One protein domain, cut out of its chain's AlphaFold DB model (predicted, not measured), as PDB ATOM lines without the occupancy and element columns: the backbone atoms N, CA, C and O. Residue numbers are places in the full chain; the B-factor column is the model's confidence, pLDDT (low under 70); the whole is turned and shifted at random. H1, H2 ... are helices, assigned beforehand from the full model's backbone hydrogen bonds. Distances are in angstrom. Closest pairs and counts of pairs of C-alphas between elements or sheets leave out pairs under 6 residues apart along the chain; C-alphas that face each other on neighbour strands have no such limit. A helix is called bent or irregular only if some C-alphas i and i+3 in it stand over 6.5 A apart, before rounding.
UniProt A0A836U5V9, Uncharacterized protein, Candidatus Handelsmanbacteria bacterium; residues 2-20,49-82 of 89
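What this domain is: This is residues 2 to 20 and 49 to 82 of the 89 residues of an uncharacterized protein of Candidatus Handelsmanbacteria bacterium (UniProt A0A836U5V9). H2 and H3a, the first arm of the bent helix H3, make a helical hairpin; H1 meets H2 near residue 8 and slants away, and H3b turns off, residues 77 to 82 sticking out. The 53 printed residues include three named helices, H1, H2, H3, and no named strand: all helix. The whole is only just compact, close to loose, with a radius of gyration of the C-alphas of 11.8 A, spanning 41 by 23 by 18 A.

How they stand to each other: H1, residues 6 to 18, only just touches H2, residues 49 to 57, with residue 8 alone and 3 pairs of C-alphas within 8 A; the closest, Val 8 and Ile 52, are 6.6 A apart. H3, residues 63 to 81, assigned as one helix by its hydrogen bonds, is bent: C-alphas 70 and 73 are 7.8 A apart. Its arms, H3a to residue 70 and H3b from 73, stand at a steep tilt of 66 degrees. H2 and H3a touch as a hairpin, closest C-alphas Ala 53 and Ile 66, 6.2 A. Every O i to N i+4 pair is within hydrogen-bond range in H1, H3a and H3b; in H2 2 of 5 are, and 4 of 6 O i to N i+3 pairs.

Where its parts are: H1, 18.8 A long, begins at C-alpha 6 (32.227, 31.433, -79.855). H3b ends at C-alpha 81 (7.934, 29.057, -61.465).

The domain as a whole: Residues 21 to 48 are cut out, C-alphas 20 and 49 being 20.5 A apart. Residues 2 to 4 have pLDDT under 70.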
ATOM      1  N   PRO A   2      36.360  33.940 -90.036       44.75
ATOM      2  CA  PRO A   2      35.407  32.934 -89.592       44.75
ATOM      3  C   PRO A   2      34.136  33.640 -89.119       44.75
ATOM      4  O   PRO A   2      34.194  34.615 -88.373       44.75
ATOM      5  N   ARG A   3      32.990  33.181 -89.626       51.09
ATOM      6  CA  ARG A   3      31.679  33.586 -89.130       51.09
ATOM      7  C   ARG A   3      31.568  33.107 -87.679       51.09
ATOM      8  O   ARG A   3      31.542  31.902 -87.466       51.09
ATOM      9  N   SER A   4      31.462  34.075 -86.765       56.00
ATOM     10  CA  SER A   4      30.855  34.038 -85.423       56.00
ATOM     11  C   SER A   4      31.750  34.046 -84.185       56.00
ATOM     12  O   SER A   4      32.702  33.278 -84.061       56.00
ATOM     13  N   SER A   5      31.290  34.820 -83.198       78.12
ATOM     14  CA  SER A   5      31.672  34.705 -81.792       78.12
ATOM     15  C   SER A   5      31.435  33.281 -81.278       78.12
ATOM     16  O   SER A   5      30.435  32.636 -81.620       78.12
ATOM     17  N   ALA A   6      32.351  32.766 -80.454       84.06
ATOM     18  CA  ALA A   6      32.227  31.433 -79.855       84.06
ATOM     19  C   ALA A   6      30.914  31.286 -79.063       84.06
ATOM     20  O   ALA A   6      30.270  30.242 -79.109       84.06
ATOM     21  N   LEU A   7      30.459  32.368 -78.428       86.44
ATOM     22  CA  LEU A   7      29.200  32.428 -77.690       86.44
ATOM     23  C   LEU A   7      27.985  32.028 -78.540       86.44
ATOM     24  O   LEU A   7      27.180  31.201 -78.120       86.44
ATOM     25  N   VAL A   8      27.869  32.563 -79.758       91.31
ATOM     26  CA  VAL A   8      26.725  32.262 -80.632       91.31
ATOM     27  C   VAL A   8      26.789  30.823 -81.150       91.31
ATOM     28  O   VAL A   8      25.745  30.204 -81.318       91.31
ATOM     29  N   ASN A   9      27.988  30.241 -81.310       92.75
ATOM     30  CA  ASN A   9      28.125  28.806 -81.600       92.75
ATOM     31  C   ASN A   9      27.557  27.930 -80.479       92.75
ATOM     32  O   ASN A   9      26.895  26.936 -80.762       92.75
ATOM     33  N   HIS A  10      27.804  28.289 -79.217       93.44
ATOM     34  CA  HIS A  10      27.262  27.544 -78.082       93.44
ATOM     35  C   HIS A  10      25.734  27.634 -78.020       93.44
ATOM     36  O   HIS A  10      25.076  26.613 -77.823       93.44
ATOM     37  N   ILE A  11      25.172  28.827 -78.235       95.00
ATOM     38  CA  ILE A  11      23.717  29.031 -78.284       95.00
ATOM     39  C   ILE A  11      23.095  28.187 -79.405       95.00
ATOM     40  O   ILE A  11      22.163  27.425 -79.156       95.00
ATOM     41  N   ASP A  12      23.650  28.271 -80.616       95.69
ATOM     42  CA  ASP A  12      23.182  27.519 -81.783       95.69
ATOM     43  C   ASP A  12      23.231  26.005 -81.545       95.69
ATOM     44  O   ASP A  12      22.254  25.299 -81.781       95.69
ATOM     45  N   HIS A  13      24.321  25.502 -80.962       96.12
ATOM     46  CA  HIS A  13      24.431  24.087 -80.627       96.12
ATOM     47  C   HIS A  13      23.334  23.616 -79.655       96.12
ATOM     48  O   HIS A  13      22.746  22.555 -79.863       96.12
ATOM     49  N   VAL A  14      23.007  24.406 -78.625       96.94
ATOM     50  CA  VAL A  14      21.905  24.084 -77.699       96.94
ATOM     51  C   VAL A  14      20.561  24.067 -78.431       96.94
ATOM     52  O   VAL A  14      19.778  23.136 -78.235       96.94
ATOM     53  N   CYS A  15      20.305  25.039 -79.310       97.62
ATOM     54  CA  CYS A  15      19.089  25.061 -80.126       97.62
ATOM     55  C   CYS A  15      18.988  23.840 -81.051       97.62
ATOM     56  O   CYS A  15      17.914  23.254 -81.168       97.62
ATOM     57  N   GLN A  16      20.097  23.417 -81.664       97.19
ATOM     58  CA  GLN A  16      20.150  22.219 -82.506       97.19
ATOM     59  C   GLN A  16      19.850  20.945 -81.711       97.19
ATOM     60  O   GLN A  16      19.094  20.097 -82.180       97.19
ATOM     61  N   LEU A  17      20.392  20.819 -80.495       98.12
ATOM     62  CA  LEU A  17      20.110  19.684 -79.610       98.12
ATOM     63  C   LEU A  17      18.646  19.657 -79.149       98.12
ATOM     64  O   LEU A  17      18.046  18.585 -79.077       98.12
ATOM     65  N   ALA A  18      18.068  20.821 -78.845       97.25
ATOM     66  CA  ALA A  18      16.670  20.947 -78.436       97.25
ATOM     67  C   ALA A  18      15.679  20.865 -79.615       97.25
ATOM     68  O   ALA A  18      14.484  20.644 -79.410       97.25
ATOM     69  N   GLY A  19      16.161  21.070 -80.844       97.62
ATOM     70  CA  GLY A  19      15.356  21.164 -82.062       97.62
ATOM     71  C   GLY A  19      14.547  22.461 -82.195       97.62
ATOM     72  O   GLY A  19      13.681  22.530 -83.062       97.62
ATOM     73  N   ASN A  20      14.768  23.457 -81.326       97.88
ATOM     74  CA  ASN A  20      14.103  24.767 -81.339       97.88
ATOM     75  C   ASN A  20      14.818  25.772 -80.404       97.88
ATOM     76  O   ASN A  20      15.736  25.412 -79.663       97.88
ATOM     77  N   TYR A  49      25.920  42.081 -74.853       85.62
ATOM     78  CA  TYR A  49      24.966  41.001 -75.129       85.62
ATOM     79  C   TYR A  49      23.997  41.345 -76.271       85.62
ATOM     80  O   TYR A  49      23.527  40.449 -76.971       85.62
ATOM     81  N   GLN A  50      23.762  42.632 -76.552       88.44
ATOM     82  CA  GLN A  50      22.961  43.064 -77.704       88.44
ATOM     83  C   GLN A  50      23.584  42.664 -79.056       88.44
ATOM     84  O   GLN A  50      22.866  42.545 -80.049       88.44
ATOM     85  N   LYS A  51      24.897  42.389 -79.110       89.44
ATOM     86  CA  LYS A  51      25.590  41.918 -80.323       89.44
ATOM     87  C   LYS A  51      25.195  40.491 -80.724       89.44
ATOM     88  O   LYS A  51      25.442  40.098 -81.860       89.44
ATOM     89  N   ILE A  52      24.563  39.719 -79.838       91.69
ATOM     90  CA  ILE A  52      24.116  38.348 -80.129       91.69
ATOM     91  C   ILE A  52      22.984  38.343 -81.161       91.69
ATOM     92  O   ILE A  52      23.003  37.532 -82.084       91.69
ATOM     93  N   ALA A  53      22.032  39.271 -81.051       94.38
ATOM     94  CA  ALA A  53      20.872  39.339 -81.936       94.38
ATOM     95  C   ALA A  53      21.231  39.423 -83.439       94.38
ATOM     96  O   ALA A  53      20.727  38.599 -84.203       94.38
ATOM     97  N   PRO A  54      22.101  40.345 -83.910       93.56
ATOM     98  CA  PRO A  54      22.489  40.371 -85.322       93.56
ATOM     99  C   PRO A  54      23.248  39.111 -85.762       93.56
ATOM    100  O   PRO A  54      23.039  38.649 -86.876       93.56
ATOM    101  N   LEU A  55      24.061  38.507 -84.890       93.19
ATOM    102  CA  LEU A  55      24.793  37.277 -85.210       93.19
ATOM    103  C   LEU A  55      23.881  36.048 -85.344       93.19
ATOM    104  O   LEU A  55      24.185  35.154 -86.129       93.19
ATOM    105  N   LEU A  56      22.785  35.991 -84.581       94.69
ATOM    106  CA  LEU A  56      21.744  34.971 -84.738       94.69
ATOM    107  C   LEU A  56      20.926  35.207 -86.012       94.69
ATOM    108  O   LEU A  56      20.633  34.256 -86.731       94.69
ATOM    109  N   ARG A  57      20.617  36.468 -86.334       96.06
ATOM    110  CA  ARG A  57      19.922  36.829 -87.579       96.06
ATOM    111  C   ARG A  57      20.715  36.411 -88.821       96.06
ATOM    112  O   ARG A  57      20.136  35.878 -89.758       96.06
ATOM    113  N   ASP A  58      22.039  36.561 -88.793       94.69
ATOM    114  CA  ASP A  58      22.947  36.079 -89.848       94.69
ATOM    115  C   ASP A  58      22.964  34.539 -89.997       94.69
ATOM    116  O   ASP A  58      23.554  34.017 -90.948       94.69
ATOM    117  N   ARG A  59      22.350  33.807 -89.056       93.31
ATOM    118  CA  ARG A  59      22.159  32.346 -89.066       93.31
ATOM    119  C   ARG A  59      20.709  31.934 -89.329       93.31
ATOM    120  O   ARG A  59      20.329  30.822 -88.976       93.31
ATOM    121  N   ASP A  60      19.904  32.825 -89.901       95.38
ATOM    122  CA  ASP A  60      18.506  32.574 -90.264       95.38
ATOM    123  C   ASP A  60      17.563  32.307 -89.072       95.38
ATOM    124  O   ASP A  60      16.464  31.777 -89.251       95.38
ATOM    125  N   TYR A  61      17.944  32.714 -87.856       97.81
ATOM    126  CA  TYR A  61      17.003  32.748 -86.733       97.81
ATOM    127  C   TYR A  61      15.923  33.799 -86.996       97.81
ATOM    128  O   TYR A  61      16.226  34.936 -87.373       97.81
ATOM    129  N   SER A  62      14.663  33.436 -86.755       98.38
ATOM    130  CA  SER A  62      13.556  34.389 -86.832       98.38
ATOM    131  C   SER A  62      13.620  35.406 -85.686       98.38
ATOM    132  O   SER A  62      14.249  35.163 -84.656       98.38
ATOM    133  N   GLU A  63      12.934  36.545 -85.821       98.25
ATOM    134  CA  GLU A  63      12.833  37.513 -84.717       98.25
ATOM    135  C   GLU A  63      12.181  36.900 -83.465       98.25
ATOM    136  O   GLU A  63      12.539  37.268 -82.346       98.25
ATOM    137  N   ASP A  64      11.279  35.927 -83.640       98.38
ATOM    138  CA  ASP A  64      10.672  35.191 -82.530       98.38
ATOM    139  C   ASP A  64      11.701  34.294 -81.828       98.38
ATOM    140  O   ASP A  64      11.796  34.322 -80.599       98.38
ATOM    141  N   ASP A  65      12.536  33.571 -82.580       98.44
ATOM    142  CA  ASP A  65      13.604  32.741 -82.005       98.44
ATOM    143  C   ASP A  65      14.668  33.592 -81.296       98.44
ATOM    144  O   ASP A  65      15.149  33.238 -80.216       98.44
ATOM    145  N   ILE A  66      15.013  34.749 -81.873       98.19
ATOM    146  CA  ILE A  66      15.917  35.717 -81.242       98.19
ATOM    147  C   ILE A  66      15.298  36.224 -79.936       98.19
ATOM    148  O   ILE A  66      15.976  36.247 -78.910       98.19
ATOM    149  N   ALA A  67      14.014  36.590 -79.932       98.19
ATOM    150  CA  ALA A  67      13.329  37.035 -78.721       98.19
ATOM    151  C   ALA A  67      13.278  35.935 -77.645       98.19
ATOM    152  O   ALA A  67      13.468  36.234 -76.462       98.19
ATOM    153  N   ASN A  68      13.084  34.674 -78.045       98.44
ATOM    154  CA  ASN A  68      13.146  33.518 -77.150       98.44
ATOM    155  C   ASN A  68      14.480  33.457 -76.404       98.44
ATOM    156  O   ASN A  68      14.491  33.438 -75.170       98.44
ATOM    157  N   ILE A  69      15.587  33.526 -77.143       97.56
ATOM    158  CA  ILE A  69      16.948  33.456 -76.594       97.56
ATOM    159  C   ILE A  69      17.288  34.685 -75.744       97.56
ATOM    160  O   ILE A  69      17.883  34.556 -74.672       97.56
ATOM    161  N   MET A  70      16.927  35.878 -76.224       96.25
ATOM    162  CA  MET A  70      17.314  37.136 -75.587       96.25
ATOM    163  C   MET A  70      16.560  37.389 -74.279       96.25
ATOM    164  O   MET A  70      17.138  37.987 -73.373       96.25
ATOM    165  N   TYR A  71      15.292  36.972 -74.160       96.62
ATOM    166  CA  TYR A  71      14.529  37.206 -72.926       96.62
ATOM    167  C   TYR A  71      13.317  36.291 -72.688       96.62
ATOM    168  O   TYR A  71      13.046  35.977 -71.525       96.62
ATOM    169  N   ARG A  72      12.559  35.864 -73.717       98.12
ATOM    170  CA  ARG A  72      11.253  35.211 -73.471       98.12
ATOM    171  C   ARG A  72      11.390  33.878 -72.749       98.12
ATOM    172  O   ARG A  72      10.538  33.569 -71.929       98.12
ATOM    173  N   ASN A  73      12.462  33.119 -72.973       98.06
ATOM    174  CA  ASN A  73      12.656  31.852 -72.265       98.06
ATOM    175  C   ASN A  73      12.822  32.056 -70.753       98.06
ATOM    176  O   ASN A  73      12.236  31.310 -69.968       98.06
ATOM    177  N   TRP A  74      13.545  33.103 -70.337       96.94
ATOM    178  CA  TRP A  74      13.611  33.480 -68.925       96.94
ATOM    179  C   TRP A  74      12.262  33.964 -68.409       96.94
ATOM    180  O   TRP A  74      11.818  33.514 -67.354       96.94
ATOM    181  N   GLN A  75      11.585  34.829 -69.166       96.44
ATOM    182  CA  GLN A  75      10.257  35.320 -68.808       96.44
ATOM    183  C   GLN A  75       9.270  34.162 -68.579       96.44
ATOM    184  O   GLN A  75       8.686  34.065 -67.504       96.44
ATOM    185  N   CYS A  76       9.146  33.237 -69.534       95.50
ATOM    186  CA  CYS A  76       8.259  32.080 -69.437       95.50
ATOM    187  C   CYS A  76       8.649  31.130 -68.296       95.50
ATOM    188  O   CYS A  76       7.776  30.507 -67.690       95.50
ATOM    189  N   PHE A  77       9.944  30.989 -67.998       95.88
ATOM    190  CA  PHE A  77      10.393  30.231 -66.832       95.88
ATOM    191  C   PHE A  77       9.899  30.882 -65.536       95.88
ATOM    192  O   PHE A  77       9.245  30.217 -64.734       95.88
ATOM    193  N   TYR A  78      10.132  32.184 -65.353       94.81
ATOM    194  CA  TYR A  78       9.712  32.891 -64.144       94.81
ATOM    195  C   TYR A  78       8.190  32.958 -63.988       94.81
ATOM    196  O   TYR A  78       7.700  32.708 -62.892       94.81
ATOM    197  N   GLU A  79       7.435  33.199 -65.062       93.88
ATOM    198  CA  GLU A  79       5.962  33.187 -65.041       93.88
ATOM    199  C   GLU A  79       5.384  31.834 -64.598       93.88
ATOM    200  O   GLU A  79       4.336  31.783 -63.961       93.88
ATOM    201  N   ARG A  80       6.069  30.729 -64.917       93.25
ATOM    202  CA  ARG A  80       5.651  29.376 -64.520       93.25
ATOM    203  C   ARG A  80       6.121  28.973 -63.127       93.25
ATOM    204  O   ARG A  80       5.521  28.082 -62.531       93.25
ATOM    205  N   SER A  81       7.234  29.534 -62.661       93.62
ATOM    206  CA  SER A  81       7.934  29.057 -61.465       93.62
ATOM    207  C   SER A  81       7.782  29.962 -60.251       93.62
ATOM    208  O   SER A  81       7.905  29.472 -59.129       93.62
ATOM    209  N   LEU A  82       7.540  31.259 -60.443       92.19
ATOM    210  CA  LEU A  82       7.298  32.166 -59.330       92.19
ATOM    211  C   LEU A  82       5.873  31.979 -58.792       92.19
ATOM    212  O   LEU A  82       4.953  31.702 -59.563       92.19
TER     213      LEU A  82